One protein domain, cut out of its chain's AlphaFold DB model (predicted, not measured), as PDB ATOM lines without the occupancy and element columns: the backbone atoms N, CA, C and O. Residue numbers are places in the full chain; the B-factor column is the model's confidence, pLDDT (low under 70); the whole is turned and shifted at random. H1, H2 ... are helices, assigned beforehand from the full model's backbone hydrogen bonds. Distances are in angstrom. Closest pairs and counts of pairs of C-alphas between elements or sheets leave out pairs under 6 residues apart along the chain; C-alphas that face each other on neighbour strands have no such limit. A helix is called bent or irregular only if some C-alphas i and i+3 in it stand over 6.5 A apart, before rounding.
ATOM      1  N   LEU A  44       0.190 -38.105  -9.039       63.47
ATOM      2  CA  LEU A  44       0.245 -38.746  -7.723       63.47
ATOM      3  C   LEU A  44       1.503 -38.351  -6.940       63.47
ATOM      4  O   LEU A  44       1.416 -38.104  -5.738       63.47
ATOM      5  N   THR A  45       2.666 -38.250  -7.591       70.69
ATOM      6  CA  THR A  45       3.895 -37.778  -6.933       70.69
ATOM      7  C   THR A  45       3.789 -36.311  -6.525       70.69
ATOM      8  O   THR A  45       4.155 -35.975  -5.397       70.69
ATOM      9  N   LYS A  46       3.214 -35.455  -7.380       75.88
ATOM     10  CA  LYS A  46       2.959 -34.045  -7.060       75.88
ATOM     11  C   LYS A  46       1.967 -33.887  -5.904       75.88
ATOM     12  O   LYS A  46       2.285 -33.222  -4.927       75.88
ATOM     13  N   SER A  47       0.820 -34.566  -5.951       72.62
ATOM     14  CA  SER A  47      -0.187 -34.512  -4.884       72.62
ATOM     15  C   SER A  47       0.352 -35.032  -3.549       72.62
ATOM     16  O   SER A  47       0.085 -34.436  -2.509       72.62
ATOM     17  N   LYS A  48       1.174 -36.092  -3.553       75.19
ATOM     18  CA  LYS A  48       1.863 -36.561  -2.340       75.19
ATOM     19  C   LYS A  48       2.839 -35.512  -1.794       75.19
ATOM     20  O   LYS A  48       2.921 -35.347  -0.579       75.19
ATOM     21  N   ALA A  49       3.569 -34.802  -2.655       80.50
ATOM     22  CA  ALA A  49       4.476 -33.733  -2.238       80.50
ATOM     23  C   ALA A  49       3.723 -32.521  -1.658       80.50
ATOM     24  O   ALA A  49       4.113 -32.002  -0.611       80.50
ATOM     25  N   ASP A  50       2.616 -32.118  -2.285       82.00
ATOM     26  CA  ASP A  50       1.789 -30.995  -1.835       82.00
ATOM     27  C   ASP A  50       1.146 -31.283  -0.467       82.00
ATOM     28  O   ASP A  50       1.207 -30.445   0.436       82.00
ATOM     29  N   VAL A  51       0.628 -32.503  -0.262       84.06
ATOM     30  CA  VAL A  51       0.090 -32.945   1.038       84.06
ATOM     31  C   VAL A  51       1.178 -32.957   2.115       84.06
ATOM     32  O   VAL A  51       0.946 -32.453   3.215       84.06
ATOM     33  N   LYS A  52       2.389 -33.448   1.810       85.50
ATOM     34  CA  LYS A  52       3.523 -33.397   2.753       85.50
ATOM     35  C   LYS A  52       3.878 -31.966   3.148       85.50
ATOM     36  O   LYS A  52       4.130 -31.705   4.320       85.50
ATOM     37  N   LYS A  53       3.884 -31.032   2.193       87.56
ATOM     38  CA  LYS A  53       4.191 -29.617   2.449       87.56
ATOM     39  C   LYS A  53       3.126 -28.957   3.330       87.56
ATOM     40  O   LYS A  53       3.471 -28.227   4.262       87.56
ATOM     41  N   ALA A  54       1.851 -29.232   3.061       86.19
ATOM     42  CA  ALA A  54       0.736 -28.728   3.859       86.19
ATOM     43  C   ALA A  54       0.782 -29.264   5.301       86.19
ATOM     44  O   ALA A  54       0.712 -28.479   6.246       86.19
ATOM     45  N   LEU A  55       0.995 -30.573   5.474       86.44
ATOM     46  CA  LEU A  55       1.134 -31.191   6.796       86.44
ATOM     47  C   LEU A  55       2.376 -30.699   7.541       86.44
ATOM     48  O   LEU A  55       2.290 -30.440   8.733       86.44
ATOM     49  N   GLN A  56       3.499 -30.485   6.852       89.88
ATOM     50  CA  GLN A  56       4.695 -29.919   7.479       89.88
ATOM     51  C   GLN A  56       4.466 -28.486   7.970       89.88
ATOM     52  O   GLN A  56       4.931 -28.112   9.043       89.88
ATOM     53  N   THR A  57       3.732 -27.680   7.201       89.94
ATOM     54  CA  THR A  57       3.372 -26.314   7.611       89.94
ATOM     55  C   THR A  57       2.501 -26.340   8.866       89.94
ATOM     56  O   THR A  57       2.724 -25.563   9.792       89.94
ATOM     57  N   LEU A  58       1.542 -27.267   8.914       87.25
ATOM     58  CA  LEU A  58       0.664 -27.456  10.062       87.25
ATOM     59  C   LEU A  58       1.419 -27.976  11.297       87.25
ATOM     60  O   LEU A  58       1.228 -27.441  12.385       87.25
ATOM     61  N   GLU A  59       2.314 -28.954  11.131       90.81
ATOM     62  CA  GLU A  59       3.177 -29.481  12.199       90.81
ATOM     63  C   GLU A  59       4.019 -28.366  12.819       90.81
ATOM     64  O   GLU A  59       3.986 -28.189  14.033       90.81
ATOM     65  N   ASN A  60       4.687 -27.545  12.001       90.44
ATOM     66  CA  ASN A  60       5.496 -26.424  12.488       90.44
ATOM     67  C   ASN A  60       4.653 -25.400  13.274       90.44
ATOM     68  O   ASN A  60       5.129 -24.810  14.245       90.44
ATOM     69  N   HIS A  61       3.396 -25.175  12.871       89.31
ATOM     70  CA  HIS A  61       2.493 -24.250  13.563       89.31
ATOM     71  C   HIS A  61       1.985 -24.804  14.901       89.31
ATOM     72  O   HIS A  61       1.897 -24.052  15.876       89.31
ATOM     73  N   LEU A  62       1.680 -26.106  14.947       89.25
ATOM     74  CA  LEU A  62       1.172 -26.829  16.121       89.25
ATOM     75  C   LEU A  62       2.278 -27.298  17.078       89.25
ATOM     76  O   LEU A  62       1.993 -27.714  18.202       89.25
ATOM     77  N   GLN A  63       3.546 -27.214  16.680       87.62
ATOM     78  CA  GLN A  63       4.668 -27.644  17.515       87.62
ATOM     79  C   GLN A  63       4.736 -26.868  18.839       87.62
ATOM     80  O   GLN A  63       5.002 -27.453  19.886       87.62
ATOM     81  N   LEU A  64       4.432 -25.565  18.800       85.50
ATOM     82  CA  LEU A  64       4.409 -24.680  19.973       85.50
ATOM     83  C   LEU A  64       2.990 -24.320  20.441       85.50
ATOM     84  O   LEU A  64       2.846 -23.563  21.397       85.50
ATOM     85  N   ARG A  65       1.940 -24.811  19.768       82.94
ATOM     86  CA  ARG A  65       0.543 -24.438  20.045       82.94
ATOM     87  C   ARG A  65      -0.342 -25.658  20.234       82.94
ATOM     88  O   ARG A  65      -0.265 -26.616  19.471       82.94
ATOM     89  N   THR A  66      -1.208 -25.607  21.239       83.62
ATOM     90  CA  THR A  66      -2.171 -26.682  21.510       83.62
ATOM     91  C   THR A  66      -3.273 -26.725  20.448       83.62
ATOM     92  O   THR A  66      -3.640 -27.813  20.013       83.62
ATOM     93  N   TYR A  67      -3.731 -25.556  19.986       87.25
ATOM     94  CA  TYR A  67      -4.757 -25.376  18.953       87.25
ATOM     95  C   TYR A  67      -4.294 -24.374  17.888       87.25
ATOM     96  O   TYR A  67      -3.287 -23.679  18.056       87.25
ATOM     97  N   LEU A  68      -5.015 -24.286  16.770       82.69
ATOM     98  CA  LEU A  68      -4.658 -23.412  15.653       82.69
ATOM     99  C   LEU A  68      -4.682 -21.930  16.027       82.69
ATOM    100  O   LEU A  68      -3.833 -21.167  15.549       82.69
ATOM    101  N   VAL A  69      -5.635 -21.530  16.870       84.44
ATOM    102  CA  VAL A  69      -5.832 -20.144  17.303       84.44
ATOM    103  C   VAL A  69      -5.935 -20.100  18.828       84.44
ATOM    104  O   VAL A  69      -6.979 -20.373  19.399       84.44
ATOM    105  N   GLY A  70      -4.850 -19.726  19.507       79.88
ATOM    106  CA  GLY A  70      -4.838 -19.593  20.969       79.88
ATOM    107  C   GLY A  70      -4.820 -20.934  21.716       79.88
ATOM    108  O   GLY A  70      -4.176 -21.887  21.281       79.88
ATOM    109  N   GLU A  71      -5.490 -20.975  22.870       82.75
ATOM    110  CA  GLU A  71      -5.441 -22.093  23.833       82.75
ATOM    111  C   GLU A  71      -6.764 -22.868  23.963       82.75
ATOM    112  O   GLU A  71      -6.856 -23.799  24.760       82.75
ATOM    113  N   GLN A  72      -7.780 -22.526  23.167       80.75
ATOM    114  CA  GLN A  72      -9.081 -23.205  23.141       80.75
ATOM    115  C   GLN A  72      -9.413 -23.703  21.730       80.75
ATOM    116  O   GLN A  72      -8.812 -23.254  20.756       80.75
ATOM    117  N   ILE A  73     -10.378 -24.621  21.620       83.81
ATOM    118  CA  ILE A  73     -10.878 -25.100  20.327       83.81
ATOM    119  C   ILE A  73     -11.698 -23.982  19.681       83.81
ATOM    120  O   ILE A  73     -12.720 -23.565  20.227       83.81
ATOM    121  N   TYR A  74     -11.285 -23.532  18.497       84.25
ATOM    122  CA  TYR A  74     -12.038 -22.557  17.709       84.25
ATOM    123  C   TYR A  74     -12.500 -23.143  16.374       84.25
ATOM    124  O   TYR A  74     -12.132 -24.246  15.974       84.25
ATOM    125  N   LEU A  75     -13.297 -22.365  15.636       77.75
ATOM    126  CA  LEU A  75     -13.805 -22.746  14.314       77.75
ATOM    127  C   LEU A  75     -12.686 -23.151  13.338       77.75
ATOM    128  O   LEU A  75     -12.883 -24.047  12.522       77.75
ATOM    129  N   ALA A  76     -11.507 -22.528  13.443       78.56
ATOM    130  CA  ALA A  76     -10.344 -22.892  12.639       78.56
ATOM    131  C   ALA A  76      -9.949 -24.364  12.845       78.56
ATOM    132  O   ALA A  76      -9.703 -25.072  11.870       78.56
ATOM    133  N   ASP A  77      -9.946 -24.838  14.095       82.25
ATOM    134  CA  ASP A  77      -9.611 -26.218  14.439       82.25
ATOM    135  C   ASP A  77     -10.626 -27.209  13.869       82.25
ATOM    136  O   ASP A  77     -10.239 -28.209  13.271       82.25
ATOM    137  N   ILE A  78     -11.920 -26.894  13.970       81.00
ATOM    138  CA  ILE A  78     -13.010 -27.742  13.461       81.00
ATOM    139  C   ILE A  78     -12.922 -27.885  11.936       81.00
ATOM    140  O   ILE A  78     -12.999 -28.995  11.407       81.00
ATOM    141  N   VAL A  79     -12.723 -26.774  11.221       81.12
ATOM    142  CA  VAL A  79     -12.644 -26.772   9.753       81.12
ATOM    143  C   VAL A  79     -11.434 -27.573   9.275       81.12
ATOM    144  O   VAL A  79     -11.576 -28.452   8.425       81.12
ATOM    145  N   VAL A  80     -10.252 -27.329   9.842       83.44
ATOM    146  CA  VAL A  80      -9.031 -28.034   9.425       83.44
ATOM    147  C   VAL A  80      -9.084 -29.513   9.820       83.44
ATOM    148  O   VAL A  80      -8.694 -30.365   9.020       83.44
ATOM    149  N   ALA A  81      -9.635 -29.851  10.990       83.12
ATOM    150  CA  ALA A  81      -9.828 -31.241  11.391       83.12
ATOM    151  C   ALA A  81     -10.772 -31.971  10.428       83.12
ATOM    152  O   ALA A  81     -10.423 -33.045   9.942       83.12
ATOM    153  N   SER A  82     -11.903 -31.359  10.058       77.81
ATOM    154  CA  SER A  82     -12.865 -31.959   9.122       77.81
ATOM    155  C   SER A  82     -12.254 -32.293   7.751       77.81
ATOM    156  O   SER A  82     -12.590 -33.319   7.157       77.81
ATOM    157  N   ALA A  83     -11.298 -31.484   7.278       79.06
ATOM    158  CA  ALA A  83     -10.593 -31.714   6.019       79.06
ATOM    159  C   ALA A  83      -9.533 -32.828   6.115       79.06
ATOM    160  O   ALA A  83      -9.318 -33.571   5.158       79.06
ATOM    161  N   ILE A  84      -8.864 -32.952   7.266       79.88
ATOM    162  CA  ILE A  84      -7.741 -33.879   7.479       79.88
ATOM    163  C   ILE A  84      -8.203 -35.272   7.934       79.88
ATOM    164  O   ILE A  84      -7.532 -36.267   7.653       79.88
ATOM    165  N   MET A  85      -9.364 -35.376   8.579       74.50
ATOM    166  CA  MET A  85      -9.886 -36.642   9.100       74.50
ATOM    167  C   MET A  85     -10.018 -37.746   8.052       74.50
ATOM    168  O   MET A  85      -9.594 -38.869   8.304       74.50
ATOM    169  N   TYR A  86     -10.607 -37.461   6.889       73.31
ATOM    170  CA  TYR A  86     -10.807 -38.473   5.846       73.31
ATOM    171  C   TYR A  86      -9.476 -38.995   5.277       73.31
ATOM    172  O   TYR A  86      -9.309 -40.215   5.206       73.31
ATOM    173  N   PRO A  87      -8.488 -38.133   4.960       74.38
ATOM    174  CA  PRO A  87      -7.129 -38.574   4.667       74.38
ATOM    175  C   PRO A  87      -6.520 -39.445   5.771       74.38
ATOM    176  O   PRO A  87      -5.990 -40.506   5.465       74.38
ATOM    177  N   PHE A  88      -6.632 -39.054   7.043       70.44
ATOM    178  CA  PHE A  88      -6.103 -39.832   8.177       70.44
ATOM    179  C   PHE A  88      -6.823 -41.171   8.381       70.44
ATOM    180  O   PHE A  88      -6.225 -42.121   8.882       70.44
ATOM    181  N   LYS A  89      -8.093 -41.250   7.977       67.00
ATOM    182  CA  LYS A  89      -8.917 -42.452   8.085       67.00
ATOM    183  C   LYS A  89      -8.734 -43.423   6.927       67.00
ATOM    184  O   LYS A  89      -8.949 -44.599   7.150       67.00
ATOM    185  N   PHE A  90      -8.394 -42.977   5.716       63.59
ATOM    186  CA  PHE A  90      -8.433 -43.846   4.526       63.59
ATOM    187  C   PHE A  90      -7.148 -43.880   3.697       63.59
ATOM    188  O   PHE A  90      -6.976 -44.795   2.895       63.59
ATOM    189  N   VAL A  91      -6.261 -42.894   3.848       64.94
ATOM    190  CA  VAL A  91      -5.157 -42.660   2.898       64.94
ATOM    191  C   VAL A  91      -3.794 -42.584   3.587       64.94
ATOM    192  O   VAL A  91      -2.811 -43.071   3.038       64.94
ATOM    193  N   LEU A  92      -3.719 -41.961   4.765       71.06
ATOM    194  CA  LEU A  92      -2.472 -41.694   5.479       71.06
ATOM    195  C   LEU A  92      -2.221 -42.775   6.529       71.06
ATOM    196  O   LEU A  92      -2.794 -42.784   7.620       71.06
ATOM    197  N   ASP A  93      -1.335 -43.693   6.182       68.56
ATOM    198  CA  ASP A  93      -0.909 -44.806   7.014       68.56
ATOM    199  C   ASP A  93      -0.083 -44.359   8.225       68.56
ATOM    200  O   ASP A  93       0.328 -43.203   8.370       68.56
ATOM    201  N   LYS A  94       0.173 -45.306   9.129       71.88
ATOM    202  CA  LYS A  94       0.950 -45.053  10.339       71.88
ATOM    203  C   LYS A  94       2.354 -44.537  10.032       71.88
ATOM    204  O   LYS A  94       2.836 -43.690  10.778       71.88
ATOM    205  N   GLU A  95       3.010 -44.999   8.964       72.81
ATOM    206  CA  GLU A  95       4.377 -44.572   8.642       72.81
ATOM    207  C   GLU A  95       4.420 -43.135   8.139       72.81
ATOM    208  O   GLU A  95       5.276 -42.360   8.568       72.81
ATOM    209  N   PHE A  96       3.452 -42.746   7.312       75.88
ATOM    210  CA  PHE A  96       3.320 -41.370   6.844       75.88
ATOM    211  C   PHE A  96       2.946 -40.393   7.966       75.88
ATOM    212  O   PHE A  96       3.288 -39.213   7.898       75.88
ATOM    213  N   ARG A  97       2.284 -40.877   9.024       76.31
ATOM    214  CA  ARG A  97       1.909 -40.076  10.200       76.31
ATOM    215  C   ARG A  97       3.028 -39.915  11.232       76.31
ATOM    216  O   ARG A  97       2.985 -38.944  11.984       76.31
ATOM    217  N   LYS A  98       4.035 -40.801  11.271       81.19
ATOM    218  CA  LYS A  98       5.173 -40.740  12.220       81.19
ATOM    219  C   LYS A  98       5.854 -39.360  12.328       81.19
ATOM    220  O   LYS A  98       6.088 -38.941  13.460       81.19
ATOM    221  N   PRO A  99       6.173 -38.639  11.232       85.12
ATOM    222  CA  PRO A  99       6.856 -37.345  11.328       85.12
ATOM    223  C   PRO A  99       5.964 -36.194  11.824       85.12
ATOM    224  O   PRO A  99       6.491 -35.136  12.150       85.12
ATOM    225  N   TYR A 100       4.642 -36.379  11.893       87.00
ATOM    226  CA  TYR A 100       3.675 -35.326  12.220       87.00
ATOM    227  C   TYR A 100       3.077 -35.522  13.622       87.00
ATOM    228  O   TYR A 100       1.879 -35.753  13.803       87.00
ATOM    229  N   SER A 101       3.944 -35.514  14.633       87.62
ATOM    230  CA  SER A 101       3.586 -35.815  16.023       87.62
ATOM    231  C   SER A 101       2.625 -34.792  16.644       87.62
ATOM    232  O   SER A 101       1.676 -35.182  17.332       87.62
ATOM    233  N   ALA A 102       2.822 -33.500  16.373       86.81
ATOM    234  CA  ALA A 102       1.987 -32.426  16.892       86.81
ATOM    235  C   ALA A 102       0.603 -32.439  16.233       86.81
ATOM    236  O   ALA A 102      -0.399 -32.271  16.932       86.81
ATOM    237  N   VAL A 103       0.532 -32.724  14.926       87.69
ATOM    238  CA  VAL A 103      -0.736 -32.915  14.200       87.69
ATOM    239  C   VAL A 103      -1.501 -34.124  14.738       87.69
ATOM    240  O   VAL A 103      -2.698 -34.015  14.990       87.69
ATOM    241  N   ASN A 104      -0.830 -35.260  14.972       86.62
ATOM    242  CA  ASN A 104      -1.467 -36.456  15.539       86.62
ATOM    243  C   ASN A 104      -2.051 -36.180  16.931       86.62
ATOM    244  O   ASN A 104      -3.193 -36.547  17.206       86.62
ATOM    245  N   ARG A 105      -1.281 -35.508  17.800       88.75
ATOM    246  CA  ARG A 105      -1.730 -35.090  19.136       88.75
ATOM    247  C   ARG A 105      -2.962 -34.192  19.039       88.75
ATOM    248  O   ARG A 105      -3.961 -34.461  19.695       88.75
ATOM    249  N   TRP A 106      -2.886 -33.145  18.220       89.12
ATOM    250  CA  TRP A 106      -3.965 -32.172  18.034       89.12
ATOM    251  C   TRP A 106      -5.247 -32.821  17.489       89.12
ATOM    252  O   TRP A 106      -6.332 -32.617  18.036       89.12
ATOM    253  N   LEU A 107      -5.137 -33.689  16.480       85.19
ATOM    254  CA  LEU A 107      -6.294 -34.395  15.930       85.19
ATOM    255  C   LEU A 107      -6.926 -35.338  16.966       85.19
ATOM    256  O   LEU A 107      -8.147 -35.370  17.097       85.19
ATOM    257  N   ALA A 108      -6.113 -36.056  17.749       83.69
ATOM    258  CA  ALA A 108      -6.609 -36.915  18.822       83.69
ATOM    259  C   ALA A 108      -7.350 -36.114  19.908       83.69
ATOM    260  O   ALA A 108      -8.392 -36.554  20.388       83.69
ATOM    261  N   THR A 109      -6.872 -34.916  20.264       85.00
ATOM    262  CA  THR A 109      -7.561 -34.055  21.241       85.00
ATOM    263  C   THR A 109      -8.919 -33.546  20.757       85.00
ATOM    264  O   THR A 109      -9.814 -33.366  21.581       85.00
ATOM    265  N   LEU A 110      -9.095 -33.351  19.444       83.19
ATOM    266  CA  LEU A 110     -10.363 -32.905  18.853       83.19
ATOM    267  C   LEU A 110     -11.362 -34.051  18.694       83.19
ATOM    268  O   LEU A 110     -12.525 -33.908  19.056       83.19
ATOM    269  N   VAL A 111     -10.912 -35.202  18.194       80.38
ATOM    270  CA  VAL A 111     -11.790 -36.353  17.927       80.38
ATOM    271  C   VAL A 111     -12.298 -37.004  19.218       80.38
ATOM    272  O   VAL A 111     -13.368 -37.602  19.221       80.38
ATOM    273  N   ASN A 112     -11.578 -36.840  20.329       81.81
ATOM    274  CA  ASN A 112     -12.016 -37.314  21.642       81.81
ATOM    275  C   ASN A 112     -13.046 -36.399  22.331       81.81
ATOM    276  O   ASN A 112     -13.496 -36.735  23.424       81.81
ATOM    277  N   GLN A 113     -13.427 -35.263  21.735       81.31
ATOM    278  CA  GLN A 113     -14.495 -34.430  22.293       81.31
ATOM    279  C   GLN A 113     -15.867 -35.092  22.075       81.31
ATOM    280  O   GLN A 113     -16.114 -35.640  20.994       81.31
ATOM    281  N   PRO A 114     -16.780 -35.037  23.061       75.44
ATOM    282  CA  PRO A 114     -18.067 -35.728  22.989       75.44
ATOM    283  C   PRO A 114     -18.942 -35.227  21.831       75.44
ATOM    284  O   PRO A 114     -19.630 -36.018  21.187       75.44
ATOM    285  N   GLU A 115     -18.869 -33.937  21.501       79.00
ATOM    286  CA  GLU A 115     -19.567 -33.342  20.356       79.00
ATOM    287  C   GLU A 115     -19.033 -33.886  19.029       79.00
ATOM    288  O   GLU A 115     -19.780 -34.078  18.071       79.00
ATOM    289  N   PHE A 116     -17.732 -34.165  18.979       75.94
ATOM    290  CA  PHE A 116     -17.070 -34.701  17.800       75.94
ATOM    291  C   PHE A 116     -17.425 -36.178  17.598       75.94
ATOM    292  O   PHE A 116     -17.788 -36.585  16.494       75.94
ATOM    293  N   GLN A 117     -17.418 -36.968  18.675       74.69
ATOM    294  CA  GLN A 117     -17.831 -38.373  18.645       74.69
ATOM    295  C   GLN A 117     -19.310 -38.540  18.277       74.69
ATOM    296  O   GLN A 117     -19.648 -39.469  17.545       74.69
ATOM    297  N   ALA A 118     -20.180 -37.621  18.708       71.56
ATOM    298  CA  ALA A 118     -21.601 -37.640  18.357       71.56
ATOM    299  C   ALA A 118     -21.856 -37.503  16.843       71.56
ATOM    300  O   ALA A 118     -22.835 -38.046  16.333       71.56
ATOM    301  N   VAL A 119     -20.984 -36.792  16.120       68.38
ATOM    302  CA  VAL A 119     -21.124 -36.545  14.673       68.38
ATOM    303  C   VAL A 119     -20.343 -37.564  13.838       68.38
ATOM    304  O   VAL A 119     -20.792 -37.964  12.766       68.38
ATOM    305  N   VAL A 120     -19.167 -37.972  14.310       57.97
ATOM    306  CA  VAL A 120     -18.185 -38.737  13.525       57.97
ATOM    307  C   VAL A 120     -18.210 -40.238  13.839       57.97
ATOM    308  O   VAL A 120     -17.893 -41.047  12.962       57.97
ATOM    309  N   GLY A 121     -18.609 -40.622  15.055       64.12
ATOM    310  CA  GLY A 121     -18.507 -41.992  15.566       64.12
ATOM    311  C   GLY A 121     -17.085 -42.392  15.987       64.12
ATOM    312  O   GLY A 121     -16.175 -41.561  16.018       64.12
ATOM    313  N   ASP A 122     -16.895 -43.676  16.317       48.25
ATOM    314  CA  ASP A 122     -15.587 -44.228  16.700       48.25
ATOM    315  C   ASP A 122     -14.607 -44.192  15.510       48.25
ATOM    316  O   ASP A 122     -14.943 -44.588  14.386       48.25
ATOM    317  N   MET A 123     -13.402 -43.663  15.739       55.47
ATOM    318  CA  MET A 123     -12.419 -43.366  14.693       55.47
ATOM    319  C   MET A 123     -11.181 -44.258  14.843       55.47
ATOM    320  O   MET A 123     -10.161 -43.821  15.381       55.47
ATOM    321  N   PRO A 124     -11.226 -45.509  14.345       53.88
ATOM    322  CA  PRO A 124     -10.030 -46.326  14.252       53.88
ATOM    323  C   PRO A 124      -9.108 -45.730  13.182       53.88
ATOM    324  O   PRO A 124      -9.424 -45.709  11.991       53.88
ATOM    325  N   LEU A 125      -7.965 -45.207  13.622       55.03
ATOM    326  CA  LEU A 125      -6.887 -44.741  12.755       55.03
ATOM    327  C   LEU A 125      -6.291 -45.940  11.999       55.03
ATOM    328  O   LEU A 125      -5.883 -46.914  12.626       55.03
ATOM    329  N   ILE A 126      -6.194 -45.871  10.668       43.47
ATOM    330  CA  ILE A 126      -5.649 -46.970   9.852       43.47
ATOM    331  C   ILE A 126      -4.162 -47.204  10.153       43.47
ATOM    332  O   ILE A 126      -3.336 -46.305   9.988       43.47
ATOM    333  N   ASP A 127      -3.796 -48.428  10.539       38.34
ATOM    334  CA  ASP A 127      -2.406 -48.805  10.827       38.34
ATOM    335  C   ASP A 127      -1.569 -49.139   9.569       38.34
ATOM    336  O   ASP A 127      -0.346 -49.022   9.627       38.34
ATOM    337  N   VAL A 128      -2.183 -49.497   8.429       38.81
ATOM    338  CA  VAL A 128      -1.484 -49.957   7.203       38.81
ATOM    339  C   VAL A 128      -2.111 -49.364   5.935       38.81
ATOM    340  O   VAL A 128      -3.331 -49.326   5.809       38.81
ATOM    341  N   VAL A 129      -1.274 -48.909   4.992       36.62
ATOM    342  CA  VAL A 129      -1.689 -48.336   3.697       36.62
ATOM    343  C   VAL A 129      -2.627 -49.301   2.959       36.62
ATOM    344  O   VAL A 129      -2.269 -50.454   2.738       36.62
TER     345      VAL A 129
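Overview. This is residues 44 to 129 of the 408 residues of the protein "GST C-terminal domain-containing protein" of Phytophthora rubi (UniProt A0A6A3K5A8). Helix H4 crosses between two longer helices, H1 and H2, bridging from the last part of H1 to H2, while H1 and H2 themselves stay apart. The short helices H3 and H5 sit near the two ends of H4, residues 44 to 50 of H1 stick out as a free arm, and residues 121 to 129 fold back from H5 as a tail without a named element. The printed part has 86 residues with five named helices, H1 to H5 in chain order, and no named strand; the class is all helix. Few contacts join the helices, yet the whole is compact, with a radius of gyration of the C-alphas of 12.8 A and spans of 35 by 28 by 18 A.

Along the chain. H1, the longest helix, covers residues 44 to 62 and runs 26.7 A, from C-alpha 44 at (0.245, -38.746, -7.723) to C-alpha 62 at (1.172, -26.829, 16.121). H2, residues 75 to 90, is 23.9 A long; it has a kink of 34 degrees near residue 83 and is irregular, but only just, with C-alphas 83 and 86 6.8 A apart. H3 covers residues 94 to 97. H4, residues 101 to 111, runs 15.5 A. H5, residues 114 to 120, ends with C-alpha 120 at (-18.185, -38.737, 13.525).

Arrangement. H1 touches H4 with residues 55 to 62 alone; the closest C-alphas are those of Glu 59 and Val 103, 5.6 A apart. Their lines are about perpendicular, at 81 degrees. H2 only just touches H4, with 3 pairs of C-alphas within 8 A and with its residues 78 to 81 alone; the closest C-alphas are those of Ala 81 and Leu 107, 6.6 A apart. These two lines are about perpendicular too, at 76 degrees. H3 is close to H4 but not clearly touching, with the closest C-alphas, those of Arg 97 and Asn 104, at 7.3 A. H5 is also close to H4 but not clearly touching: the closest C-alphas, those of Val 111 and Gln 117, are 6.4 A apart, and the lines are about perpendicular at 85 degrees. H1 and H2 are apart, and H2 and H3 are only just apart, with a closest distance of 8.3 A. In H1 and H4 every O i to N i+4 pair is within hydrogen-bond range, against 10 of 12 in H2 and 2 of 3 in H5; H3 is too short for such a pair.

Size, cuts and confidence. The two C-alphas farthest apart are those of Thr 45 and Pro 114, at 37.2 A. The printed part has no cut. The link from H1 to H2, residues 63 to 74, is long; the links from H2 to H3, H3 to H4 and H4 to H5 are tight. The mean pLDDT of the printed part is 76.8, and it is under 70 at residue 44, residues 89 to 91, residue 93 and residues 119 to 129.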